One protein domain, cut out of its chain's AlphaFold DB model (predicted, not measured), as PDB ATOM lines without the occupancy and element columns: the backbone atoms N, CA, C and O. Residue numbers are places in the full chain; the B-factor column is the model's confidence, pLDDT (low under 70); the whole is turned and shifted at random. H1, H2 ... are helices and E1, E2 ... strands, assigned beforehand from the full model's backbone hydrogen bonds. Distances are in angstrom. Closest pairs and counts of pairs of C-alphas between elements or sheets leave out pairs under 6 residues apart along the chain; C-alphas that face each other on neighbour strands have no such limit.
ATOM      1  N   LYS A   2     -16.612 -25.587 -28.086       51.44
ATOM      2  CA  LYS A   2     -16.862 -24.756 -29.274       51.44
ATOM      3  C   LYS A   2     -17.239 -23.368 -28.764       51.44
ATOM      4  O   LYS A   2     -18.253 -23.230 -28.088       51.44
ATOM      5  N   ARG A   3     -16.397 -22.360 -29.010       63.25
ATOM      6  CA  ARG A   3     -16.778 -20.970 -28.735       63.25
ATOM      7  C   ARG A   3     -18.001 -20.690 -29.605       63.25
ATOM      8  O   ARG A   3     -17.919 -20.876 -30.816       63.25
ATOM      9  N   HIS A   4     -19.128 -20.324 -28.999       66.50
ATOM     10  CA  HIS A   4     -20.304 -19.910 -29.757       66.50
ATOM     11  C   HIS A   4     -19.890 -18.771 -30.691       66.50
ATOM     12  O   HIS A   4     -19.350 -17.760 -30.233       66.50
ATOM     13  N   THR A   5     -20.078 -18.958 -31.997       79.06
ATOM     14  CA  THR A   5     -19.827 -17.905 -32.978       79.06
ATOM     15  C   THR A   5     -20.808 -16.768 -32.706       79.06
ATOM     16  O   THR A   5     -21.996 -17.006 -32.494       79.06
ATOM     17  N   ARG A   6     -20.309 -15.531 -32.665       87.25
ATOM     18  CA  ARG A   6     -21.121 -14.321 -32.460       87.25
ATOM     19  C   ARG A   6     -21.036 -13.443 -33.710       87.25
ATOM     20  O   ARG A   6     -20.348 -12.425 -33.658       87.25
ATOM     21  N   PRO A   7     -21.634 -13.876 -34.838       89.12
ATOM     22  CA  PRO A   7     -21.437 -13.214 -36.125       89.12
ATOM     23  C   PRO A   7     -22.110 -11.838 -36.184       89.12
ATOM     24  O   PRO A   7     -21.611 -10.944 -36.855       89.12
ATOM     25  N   TYR A   8     -23.202 -11.629 -35.443       93.56
ATOM     26  CA  TYR A   8     -23.969 -10.387 -35.510       93.56
ATOM     27  C   TYR A   8     -23.360  -9.323 -34.603       93.56
ATOM     28  O   TYR A   8     -23.442  -9.420 -33.380       93.56
ATOM     29  N   GLY A   9     -22.753  -8.289 -35.171       93.56
ATOM     30  CA  GLY A   9     -22.238  -7.161 -34.401       93.56
ATOM     31  C   GLY A   9     -23.135  -5.933 -34.472       93.56
ATOM     32  O   GLY A   9     -23.804  -5.701 -35.473       93.56
ATOM     33  N   CYS A  10     -23.130  -5.117 -33.417       94.56
ATOM     34  CA  CYS A  10     -23.804  -3.827 -33.449       94.56
ATOM     35  C   CYS A  10     -23.127  -2.879 -34.455       94.56
ATOM     36  O   CYS A  10     -21.907  -2.720 -34.457       94.56
ATOM     37  N   THR A  11     -23.929  -2.218 -35.279       92.44
ATOM     38  CA  THR A  11     -23.527  -1.328 -36.379       92.44
ATOM     39  C   THR A  11     -23.212   0.106 -35.940       92.44
ATOM     40  O   THR A  11     -22.625   0.873 -36.706       92.44
ATOM     41  N   TRP A  12     -23.523   0.471 -34.692       89.38
ATOM     42  CA  TRP A  12     -23.218   1.799 -34.153       89.38
ATOM     43  C   TRP A  12     -21.728   1.953 -33.833       89.38
ATOM     44  O   TRP A  12     -21.130   1.019 -33.287       89.38
ATOM     45  N   PRO A  13     -21.116   3.115 -34.126       84.50
ATOM     46  CA  PRO A  13     -19.679   3.331 -33.940       84.50
ATOM     47  C   PRO A  13     -19.244   3.055 -32.497       84.50
ATOM     48  O   PRO A  13     -18.320   2.279 -32.271       84.50
ATOM     49  N   ASN A  14     -20.011   3.553 -31.526       83.50
ATOM     50  CA  ASN A  14     -19.665   3.493 -30.102       83.50
ATOM     51  C   ASN A  14     -20.233   2.251 -29.385       83.50
ATOM     52  O   ASN A  14     -20.345   2.224 -28.161       83.50
ATOM     53  N   CYS A  15     -20.632   1.212 -30.128       89.94
ATOM     54  CA  CYS A  15     -21.146  -0.028 -29.549       89.94
ATOM     55  C   CYS A  15     -20.398  -1.253 -30.081       89.94
ATOM     56  O   CYS A  15     -20.589  -1.668 -31.221       89.94
ATOM     57  N   ALA A  16     -19.585  -1.887 -29.236       89.69
ATOM     58  CA  ALA A  16     -18.802  -3.076 -29.593       89.69
ATOM     59  C   ALA A  16     -19.515  -4.417 -29.303       89.69
ATOM     60  O   ALA A  16     -18.891  -5.478 -29.352       89.69
ATOM     61  N   LYS A  17     -20.813  -4.403 -28.963       91.94
ATOM     62  CA  LYS A  17     -21.551  -5.630 -28.615       91.94
ATOM     63  C   LYS A  17     -21.705  -6.543 -29.843       91.94
ATOM     64  O   LYS A  17     -22.126  -6.087 -30.902       91.94
ATOM     65  N   LYS A  18     -21.398  -7.837 -29.675       93.94
ATOM     66  CA  LYS A  18     -21.609  -8.914 -30.665       93.94
ATOM     67  C   LYS A  18     -22.623  -9.936 -30.129       93.94
ATOM     68  O   LYS A  18     -22.702 -10.140 -28.918       93.94
ATOM     69  N   PHE A  19     -23.372 -10.623 -30.978       94.00
ATOM     70  CA  PHE A  19     -24.495 -11.496 -30.619       94.00
ATOM     71  C   PHE A  19     -24.423 -12.814 -31.389       94.00
ATOM     72  O   PHE A  19     -23.914 -12.870 -32.506       94.00
ATOM     73  N   GLY A  20     -24.903 -13.889 -30.762       91.25
ATOM     74  CA  GLY A  20     -24.953 -15.224 -31.372       91.25
ATOM     75  C   GLY A  20     -26.176 -15.452 -32.260       91.25
ATOM     76  O   GLY A  20     -26.162 -16.371 -33.067       91.25
ATOM     77  N   SER A  21     -27.216 -14.623 -32.122       92.44
ATOM     78  CA  SER A  21     -28.473 -14.748 -32.859       92.44
ATOM     79  C   SER A  21     -28.876 -13.422 -33.508       92.44
ATOM     80  O   SER A  21     -28.601 -12.342 -32.970       92.44
ATOM     81  N   ARG A  22     -29.574 -13.510 -34.646       93.50
ATOM     82  CA  ARG A  22     -30.135 -12.348 -35.349       93.50
ATOM     83  C   ARG A  22     -31.157 -11.613 -34.479       93.50
ATOM     84  O   ARG A  22     -31.192 -10.387 -34.479       93.50
ATOM     85  N   ASN A  23     -31.953 -12.347 -33.701       94.38
ATOM     86  CA  ASN A  23     -33.000 -11.778 -32.849       94.38
ATOM     87  C   ASN A  23     -32.423 -10.950 -31.693       94.38
ATOM     88  O   ASN A  23     -32.925  -9.860 -31.419       94.38
ATOM     89  N   ASP A  24     -31.351 -11.417 -31.048       94.38
ATOM     90  CA  ASP A  24     -30.695 -10.652 -29.980       94.38
ATOM     91  C   ASP A  24     -30.074  -9.360 -30.501       94.38
ATOM     92  O   ASP A  24     -30.162  -8.320 -29.846       94.38
ATOM     93  N   TRP A  25     -29.479  -9.415 -31.693       95.12
ATOM     94  CA  TRP A  25     -28.931  -8.238 -32.354       95.12
ATOM     95  C   TRP A  25     -30.021  -7.219 -32.714       95.12
ATOM     96  O   TRP A  25     -29.882  -6.050 -32.357       95.12
ATOM     97  N   LYS A  26     -31.136  -7.663 -33.320       94.00
ATOM     98  CA  LYS A  26     -32.297  -6.804 -33.623       94.00
ATOM     99  C   LYS A  26     -32.808  -6.090 -32.372       94.00
ATOM    100  O   LYS A  26     -32.878  -4.868 -32.357       94.00
ATOM    101  N   ARG A  27     -33.094  -6.850 -31.306       94.88
ATOM    102  CA  ARG A  27     -33.584  -6.323 -30.019       94.88
ATOM    103  C   ARG A  27     -32.607  -5.335 -29.388       94.88
ATOM    104  O   ARG A  27     -33.024  -4.367 -28.758       94.88
ATOM    105  N   HIS A  28     -31.306  -5.590 -29.518       95.12
ATOM    106  CA  HIS A  28     -30.303  -4.660 -29.029       95.12
ATOM    107  C   HIS A  28     -30.335  -3.339 -29.798       95.12
ATOM    108  O   HIS A  28     -30.345  -2.287 -29.164       95.12
ATOM    109  N   GLU A  29     -30.324  -3.389 -31.131       93.50
ATOM    110  CA  GLU A  29     -30.257  -2.172 -31.935       93.50
ATOM    111  C   GLU A  29     -31.535  -1.347 -31.870       93.50
ATOM    112  O   GLU A  29     -31.435  -0.142 -31.667       93.50
ATOM    113  N   SER A  30     -32.709  -1.976 -31.938       90.50
ATOM    114  CA  SER A  30     -33.984  -1.257 -31.861       90.50
ATOM    115  C   SER A  30     -34.254  -0.652 -30.481       90.50
ATOM    116  O   SER A  30     -34.924   0.368 -30.378       90.50
ATOM    117  N   GLY A  31     -33.752  -1.274 -29.409       90.25
ATOM    118  CA  GLY A  31     -34.026  -0.832 -28.042       90.25
ATOM    119  C   GLY A  31     -32.997   0.131 -27.451       90.25
ATOM    120  O   GLY A  31     -33.266   0.731 -26.414       90.25
ATOM    121  N   GLN A  32     -31.790   0.222 -28.015       90.50
ATOM    122  CA  GLN A  32     -30.688   1.007 -27.430       90.50
ATOM    123  C   GLN A  32     -30.152   2.090 -28.356       90.50
ATOM    124  O   GLN A  32     -29.419   2.960 -27.889       90.50
ATOM    125  N   HIS A  33     -30.498   2.039 -29.640       90.50
ATOM    126  CA  HIS A  33     -30.009   2.985 -30.622       90.50
ATOM    127  C   HIS A  33     -31.156   3.562 -31.433       90.50
ATOM    128  O   HIS A  33     -32.197   2.941 -31.618       90.50
ATOM    129  N   TYR A  34     -30.934   4.764 -31.944       85.38
ATOM    130  CA  TYR A  34     -31.852   5.447 -32.836       85.38
ATOM    131  C   TYR A  34     -31.067   6.006 -34.017       85.38
ATOM    132  O   TYR A  34     -29.893   6.369 -33.895       85.38
ATOM    133  N   TRP A  98     -28.181   3.948 -44.265       91.25
ATOM    134  CA  TRP A  98     -26.802   3.628 -44.605       91.25
ATOM    135  C   TRP A  98     -26.495   2.154 -44.324       91.25
ATOM    136  O   TRP A  98     -26.638   1.690 -43.186       91.25
ATOM    137  N   CYS A  99     -25.996   1.440 -45.334       93.06
ATOM    138  CA  CYS A  99     -25.384   0.130 -45.148       93.06
ATOM    139  C   CYS A  99     -23.857   0.260 -45.193       93.06
ATOM    140  O   CYS A  99     -23.269   0.506 -46.245       93.06
ATOM    141  N   GLY A 100     -23.190   0.048 -44.055       91.31
ATOM    142  CA  GLY A 100     -21.732   0.124 -43.946       91.31
ATOM    143  C   GLY A 100     -20.982  -1.018 -44.632       91.31
ATOM    144  O   GLY A 100     -19.782  -0.883 -44.867       91.31
ATOM    145  N   PHE A 101     -21.662  -2.117 -44.975       93.88
ATOM    146  CA  PHE A 101     -21.089  -3.198 -45.785       93.88
ATOM    147  C   PHE A 101     -21.111  -2.862 -47.278       93.88
ATOM    148  O   PHE A 101     -20.080  -2.982 -47.940       93.88
ATOM    149  N   CYS A 102     -22.249  -2.374 -47.782       91.88
ATOM    150  CA  CYS A 102     -22.389  -1.884 -49.157       91.88
ATOM    151  C   CYS A 102     -21.648  -0.562 -49.387       91.88
ATOM    152  O   CYS A 102     -21.243  -0.271 -50.507       91.88
ATOM    153  N   LYS A 103     -21.443   0.218 -48.318       89.06
ATOM    154  CA  LYS A 103     -20.901   1.584 -48.346       89.06
ATOM    155  C   LYS A 103     -21.757   2.530 -49.194       89.06
ATOM    156  O   LYS A 103     -21.235   3.436 -49.841       89.06
ATOM    157  N   THR A 104     -23.070   2.323 -49.169       88.94
ATOM    158  CA  THR A 104     -24.057   3.098 -49.926       88.94
ATOM    159  C   THR A 104     -25.297   3.378 -49.081       88.94
ATOM    160  O   THR A 104     -25.543   2.721 -48.059       88.94
ATOM    161  N   LEU A 105     -26.072   4.381 -49.500       89.06
ATOM    162  CA  LEU A 105     -27.431   4.574 -49.009       89.06
ATOM    163  C   LEU A 105     -28.356   3.616 -49.758       89.06
ATOM    164  O   LEU A 105     -28.272   3.487 -50.979       89.06
ATOM    165  N   ILE A 106     -29.211   2.934 -49.010       90.38
ATOM    166  CA  ILE A 106     -30.217   2.017 -49.527       90.38
ATOM    167  C   ILE A 106     -31.569   2.713 -49.403       90.38
ATOM    168  O   ILE A 106     -31.952   3.103 -48.298       90.38
ATOM    169  N   ALA A 107     -32.255   2.883 -50.534       88.25
ATOM    170  CA  ALA A 107     -33.604   3.432 -50.581       88.25
ATOM    171  C   ALA A 107     -34.611   2.443 -49.990       88.25
ATOM    172  O   ALA A 107     -34.508   1.229 -50.203       88.25
ATOM    173  N   GLN A 108     -35.568   2.970 -49.236       84.19
ATOM    174  CA  GLN A 108     -36.681   2.210 -48.685       84.19
ATOM    175  C   GLN A 108     -37.922   2.369 -49.577       84.19
ATOM    176  O   GLN A 108     -38.125   3.438 -50.150       84.19
ATOM    177  N   PRO A 109     -38.748   1.320 -49.719       81.62
ATOM    178  CA  PRO A 109     -40.057   1.452 -50.349       81.62
ATOM    179  C   PRO A 109     -40.956   2.424 -49.571       81.62
ATOM    180  O   PRO A 109     -40.965   2.406 -48.346       81.62
ATOM    181  N   GLU A 110     -41.756   3.226 -50.276       66.75
ATOM    182  CA  GLU A 110     -42.619   4.264 -49.677       66.75
ATOM    183  C   GLU A 110     -43.678   3.710 -48.698       66.75
ATOM    184  O   GLU A 110     -44.091   4.412 -47.782       66.75
ATOM    185  N   ASP A 111     -44.076   2.440 -48.843       65.31
ATOM    186  CA  ASP A 111     -45.134   1.784 -48.049       65.31
ATOM    187  C   ASP A 111     -44.600   0.971 -46.852       65.31
ATOM    188  O   ASP A 111     -45.204   0.011 -46.366       65.31
ATOM    189  N   THR A 112     -43.395   1.278 -46.374       63.59
ATOM    190  CA  THR A 112     -42.810   0.482 -45.294       63.59
ATOM    191  C   THR A 112     -43.285   0.977 -43.946       63.59
ATOM    192  O   THR A 112     -42.675   1.857 -43.347       63.59
ATOM    193  N   MET A 113     -44.328   0.332 -43.417       66.06
ATOM    194  CA  MET A 113     -44.780   0.544 -42.036       66.06
ATOM    195  C   MET A 113     -43.664   0.320 -40.998       66.06
ATOM    196  O   MET A 113     -43.765   0.806 -39.874       66.06
ATOM    197  N   ASN A 114     -42.596  -0.412 -41.351       76.38
ATOM    198  CA  ASN A 114     -41.479  -0.691 -40.456       76.38
ATOM    199  C   ASN A 114     -40.107  -0.573 -41.153       76.38
ATOM    200  O   ASN A 114     -39.486  -1.569 -41.531       76.38
ATOM    201  N   ALA A 115     -39.593   0.654 -41.276       82.44
ATOM    202  CA  ALA A 115     -38.279   0.942 -41.866       82.44
ATOM    203  C   ALA A 115     -37.111   0.166 -41.216       82.44
ATOM    204  O   ALA A 115     -36.102  -0.150 -41.862       82.44
ATOM    205  N   TRP A 116     -37.247  -0.192 -39.937       86.38
ATOM    206  CA  TRP A 116     -36.265  -1.002 -39.220       86.38
ATOM    207  C   TRP A 116     -36.203  -2.443 -39.719       86.38
ATOM    208  O   TRP A 116     -35.115  -3.020 -39.781       86.38
ATOM    209  N   GLU A 117     -37.337  -3.039 -40.085       88.75
ATOM    210  CA  GLU A 117     -37.369  -4.418 -40.571       88.75
ATOM    211  C   GLU A 117     -36.581  -4.575 -41.866       88.75
ATOM    212  O   GLU A 117     -35.757  -5.488 -41.954       88.75
ATOM    213  N   ASN A 118     -36.735  -3.650 -42.817       89.62
ATOM    214  CA  ASN A 118     -35.964  -3.661 -44.063       89.62
ATOM    215  C   ASN A 118     -34.470  -3.521 -43.809       89.62
ATOM    216  O   ASN A 118     -33.667  -4.276 -44.361       89.62
ATOM    217  N   ARG A 119     -34.096  -2.603 -42.915       91.88
ATOM    218  CA  ARG A 119     -32.706  -2.422 -42.501       91.88
ATOM    219  C   ARG A 119     -32.136  -3.706 -41.897       91.88
ATOM    220  O   ARG A 119     -31.059  -4.154 -42.294       91.88
ATOM    221  N   PHE A 120     -32.845  -4.327 -40.953       92.81
ATOM    222  CA  PHE A 120     -32.397  -5.570 -40.323       92.81
ATOM    223  C   PHE A 120     -32.413  -6.762 -41.273       92.81
ATOM    224  O   PHE A 120     -31.609  -7.689 -41.109       92.81
ATOM    225  N   LYS A 121     -33.330  -6.768 -42.241       93.38
ATOM    226  CA  LYS A 121     -33.343  -7.743 -43.320       93.38
ATOM    227  C   LYS A 121     -32.053  -7.600 -44.128       93.38
ATOM    228  O   LYS A 121     -31.213  -8.486 -44.081       93.38
ATOM    229  N   HIS A 122     -31.828  -6.435 -44.720       94.50
ATOM    230  CA  HIS A 122     -30.660  -6.158 -45.554       94.50
ATOM    231  C   HIS A 122     -29.323  -6.416 -44.835       94.50
ATOM    232  O   HIS A 122     -28.491  -7.179 -45.315       94.50
ATOM    233  N   ILE A 123     -29.115  -5.832 -43.650       94.88
ATOM    234  CA  ILE A 123     -27.851  -5.985 -42.911       94.88
ATOM    235  C   ILE A 123     -27.679  -7.420 -42.395       94.88
ATOM    236  O   ILE A 123     -26.573  -7.957 -42.409       94.88
ATOM    237  N   GLY A 124     -28.763  -8.056 -41.944       93.81
ATOM    238  CA  GLY A 124     -28.712  -9.442 -41.487       93.81
ATOM    239  C   GLY A 124     -28.351 -10.420 -42.604       93.81
ATOM    240  O   GLY A 124     -27.628 -11.375 -42.349       93.81
ATOM    241  N   ASP A 125     -28.760 -10.137 -43.840       95.44
ATOM    242  CA  ASP A 125     -28.443 -10.974 -44.997       95.44
ATOM    243  C   ASP A 125     -26.919 -10.960 -45.288       95.44
ATOM    244  O   ASP A 125     -26.348 -12.001 -45.622       95.44
ATOM    245  N   HIS A 126     -26.209  -9.851 -45.022       95.94
ATOM    246  CA  HIS A 126     -24.735  -9.821 -45.063       95.94
ATOM    247  C   HIS A 126     -24.076 -10.699 -43.985       95.94
ATOM    248  O   HIS A 126     -23.024 -11.297 -44.227       95.94
ATOM    249  N   PHE A 127     -24.662 -10.785 -42.789       93.31
ATOM    250  CA  PHE A 127     -24.145 -11.667 -41.738       93.31
ATOM    251  C   PHE A 127     -24.416 -13.141 -42.056       93.31
ATOM    252  O   PHE A 127     -23.539 -13.984 -41.860       93.31
ATOM    253  N   ASP A 128     -25.608 -13.445 -42.567       92.50
ATOM    254  CA  ASP A 128     -26.083 -14.814 -42.769       92.50
ATOM    255  C   ASP A 128     -25.504 -15.451 -44.038       92.50
ATOM    256  O   ASP A 128     -25.011 -16.583 -44.003       92.50
ATOM    257  N   HIS A 129     -25.535 -14.724 -45.158       92.12
ATOM    258  CA  HIS A 129     -25.171 -15.257 -46.472       92.12
ATOM    259  C   HIS A 129     -23.731 -14.924 -46.858       92.12
ATOM    260  O   HIS A 129     -22.998 -15.798 -47.320       92.12
ATOM    261  N   GLU A 130     -23.304 -13.682 -46.631       91.69
ATOM    262  CA  GLU A 130     -21.954 -13.230 -46.995       91.69
ATOM    263  C   GLU A 130     -20.922 -13.469 -45.887       91.69
ATOM    264  O   GLU A 130     -19.722 -13.356 -46.136       91.69
ATOM    265  N   LYS A 131     -21.374 -13.817 -44.672       89.75
ATOM    266  CA  LYS A 131     -20.531 -14.051 -43.489       89.75
ATOM    267  C   LYS A 131     -19.572 -12.893 -43.204       89.75
ATOM    268  O   LYS A 131     -18.431 -13.116 -42.794       89.75
ATOM    269  N   ARG A 132     -20.019 -11.654 -43.435       91.38
ATOM    270  CA  ARG A 132     -19.197 -10.469 -43.163       91.38
ATOM    271  C   ARG A 132     -18.960 -10.298 -41.669       91.38
ATOM    272  O   ARG A 132     -19.850 -10.552 -40.861       91.38
ATOM    273  N   ASP A 133     -17.769  -9.826 -41.313       91.00
ATOM    274  CA  ASP A 133     -17.471  -9.438 -39.937       91.00
ATOM    275  C   ASP A 133     -17.878  -7.980 -39.702       91.00
ATOM    276  O   ASP A 133     -17.659  -7.106 -40.543       91.00
ATOM    277  N   ILE A 134     -18.445  -7.703 -38.528       92.75
ATOM    278  CA  ILE A 134     -18.802  -6.344 -38.114       92.75
ATOM    279  C   ILE A 134     -17.602  -5.385 -38.105       92.75
ATOM    280  O   ILE A 134     -17.771  -4.178 -38.253       92.75
ATOM    281  N   ASP A 135     -16.387  -5.898 -37.955       89.94
ATOM    282  CA  ASP A 135     -15.163  -5.104 -37.931       89.94
ATOM    283  C   ASP A 135     -14.907  -4.385 -39.278       89.94
ATOM    284  O   ASP A 135     -14.255  -3.334 -39.303       89.94
ATOM    285  N   ASP A 136     -15.481  -4.891 -40.380       90.81
ATOM    286  CA  ASP A 136     -15.432  -4.284 -41.718       90.81
ATOM    287  C   ASP A 136     -16.567  -3.283 -41.993       90.81
ATOM    288  O   ASP A 136     -16.567  -2.616 -43.032       90.81
ATOM    289  N   TRP A 137     -17.520  -3.139 -41.071       92.75
ATOM    290  CA  TRP A 137     -18.609  -2.175 -41.200       92.75
ATOM    291  C   TRP A 137     -18.074  -0.744 -41.231       92.75
ATOM    292  O   TRP A 137     -17.397  -0.306 -40.299       92.75
ATOM    293  N   VAL A 138     -18.406   0.016 -42.276       90.62
ATOM    294  CA  VAL A 138     -18.060   1.441 -42.364       90.62
ATOM    295  C   VAL A 138     -19.095   2.278 -41.617       90.62
ATOM    296  O   VAL A 138     -20.263   2.328 -42.004       90.62
ATOM    297  N   CYS A 139     -18.672   2.966 -40.556       88.25
ATOM    298  CA  CYS A 139     -19.552   3.845 -39.790       88.25
ATOM    299  C   CYS A 139     -19.836   5.141 -40.550       88.25
ATOM    300  O   CYS A 139     -18.922   5.775 -41.077       88.25
ATOM    301  N   VAL A 140     -21.106   5.548 -40.554       85.31
ATOM    302  CA  VAL A 140     -21.596   6.712 -41.306       85.31
ATOM    303  C   VAL A 140     -20.923   8.020 -40.871       85.31
ATOM    304  O   VAL A 140     -20.516   8.806 -41.719       85.31
ATOM    305  N   GLU A 141     -20.735   8.222 -39.564       80.44
ATOM    306  CA  GLU A 141     -20.202   9.466 -38.986       80.44
ATOM    307  C   GLU A 141     -18.705   9.655 -39.256       80.44
ATOM    308  O   GLU A 141     -18.237  10.767 -39.501       80.44
ATOM    309  N   GLU A 142     -17.953   8.556 -39.225       74.94
ATOM    310  CA  GLU A 142     -16.492   8.577 -39.285       74.94
ATOM    311  C   GLU A 142     -15.943   8.170 -40.660       74.94
ATOM    312  O   GLU A 142     -14.744   8.313 -40.888       74.94
ATOM    313  N   ASN A 143     -16.785   7.669 -41.581       78.44
ATOM    314  CA  ASN A 143     -16.392   7.087 -42.879       78.44
ATOM    315  C   ASN A 143     -15.232   6.073 -42.764       78.44
ATOM    316  O   ASN A 143     -14.456   5.868 -43.699       78.44
ATOM    317  N   LYS A 144     -15.105   5.428 -41.603       81.62
ATOM    318  CA  LYS A 144     -14.039   4.482 -41.273       81.62
ATOM    319  C   LYS A 144     -14.643   3.130 -40.939       81.62
ATOM    320  O   LYS A 144     -15.738   3.049 -40.381       81.62
ATOM    321  N   ALA A 145     -13.905   2.073 -41.273       82.69
ATOM    322  CA  ALA A 145     -14.229   0.731 -40.812       82.69
ATOM    323  C   ALA A 145     -14.200   0.698 -39.281       82.69
ATOM    324  O   ALA A 145     -13.315   1.296 -38.662       82.69
ATOM    325  N   LYS A 146     -15.137  -0.028 -38.679       83.75
ATOM    326  CA  LYS A 146     -15.328  -0.085 -37.230       83.75
ATOM    327  C   LYS A 146     -14.052  -0.478 -36.482       83.75
ATOM    328  O   LYS A 146     -13.749   0.118 -35.456       83.75
ATOM    329  N   LYS A 147     -13.247  -1.392 -37.036       80.44
ATOM    330  CA  LYS A 147     -11.937  -1.785 -36.476       80.44
ATOM    331  C   LYS A 147     -10.922  -0.646 -36.321       80.44
ATOM    332  O   LYS A 147      -9.969  -0.786 -35.565       80.44
ATOM    333  N   LEU A 148     -11.100   0.453 -37.054       78.25
ATOM    334  CA  LEU A 148     -10.208   1.616 -37.041       78.25
ATOM    335  C   LEU A 148     -10.708   2.742 -36.127       78.25
ATOM    336  O   LEU A 148      -9.997   3.727 -35.943       78.25
ATOM    337  N   ILE A 149     -11.916   2.623 -35.572       73.62
ATOM    338  CA  ILE A 149     -12.471   3.606 -34.641       73.62
ATOM    339  C   ILE A 149     -11.924   3.261 -33.257       73.62
ATOM    340  O   ILE A 149     -12.397   2.340 -32.593       73.62
TER     341      ILE A 149
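Overview. This is residues 2 to 34 and 98 to 149 of the 227 residues of the protein "C2H2-type domain-containing protein" of Pseudocercospora fijiensis (strain CIRAD86) (UniProt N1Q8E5). With little regular structure, this domain is two helices, H1 and H2, set at a steep angle and running opposite ways, with long loops making much of the rest; residues 2 to 21 and 129 to 149 each fold back on themselves in a short antiparallel pairing, and residues 110 to 115 stick out. The printed part has 85 residues, with two named helices and one named strand in the order H1, E1, H2; 29 residues are in named elements, 25 of these in helices, and by them the class is mostly helix. The whole is compact, radius of gyration of the C-alphas 12.7 A, yet elongated, spanning 43 by 27 by 25 A.

Along the chain. From Lys 2, pass residues 2 to 21, a stretch of 20 residues with no named element. Find C-alpha 22 at (-30.135, -12.348, -35.349); H1 runs to residue 32, 15.5 A. E1 is residues 104 to 107. H2, residues 115 to 128, runs 19.9 A to (-26.083, -14.814, -42.769).

Arrangement. H1 and H2 only just touch, with 3 pairs of C-alphas within 8 A, the closest those of Lys 26 and Phe 120, 6.8 A apart. They run opposite ways at a steep tilt of 42 degrees. E1 is apart from both helices and pairs with no named strand; residues 98 to 99 pair antiparallel with its 104 to 105. Every O i to N i+4 pair is within hydrogen-bond range in H1, 9 of 10 in H2.

Size, cuts and confidence. Residues 35 to 97 are cut out; C-alphas 34 and 98 are 12.9 A apart. The link from E1 to H2 is short. Look for pLDDT under 70 at residues 2 to 4 and 110 to 113.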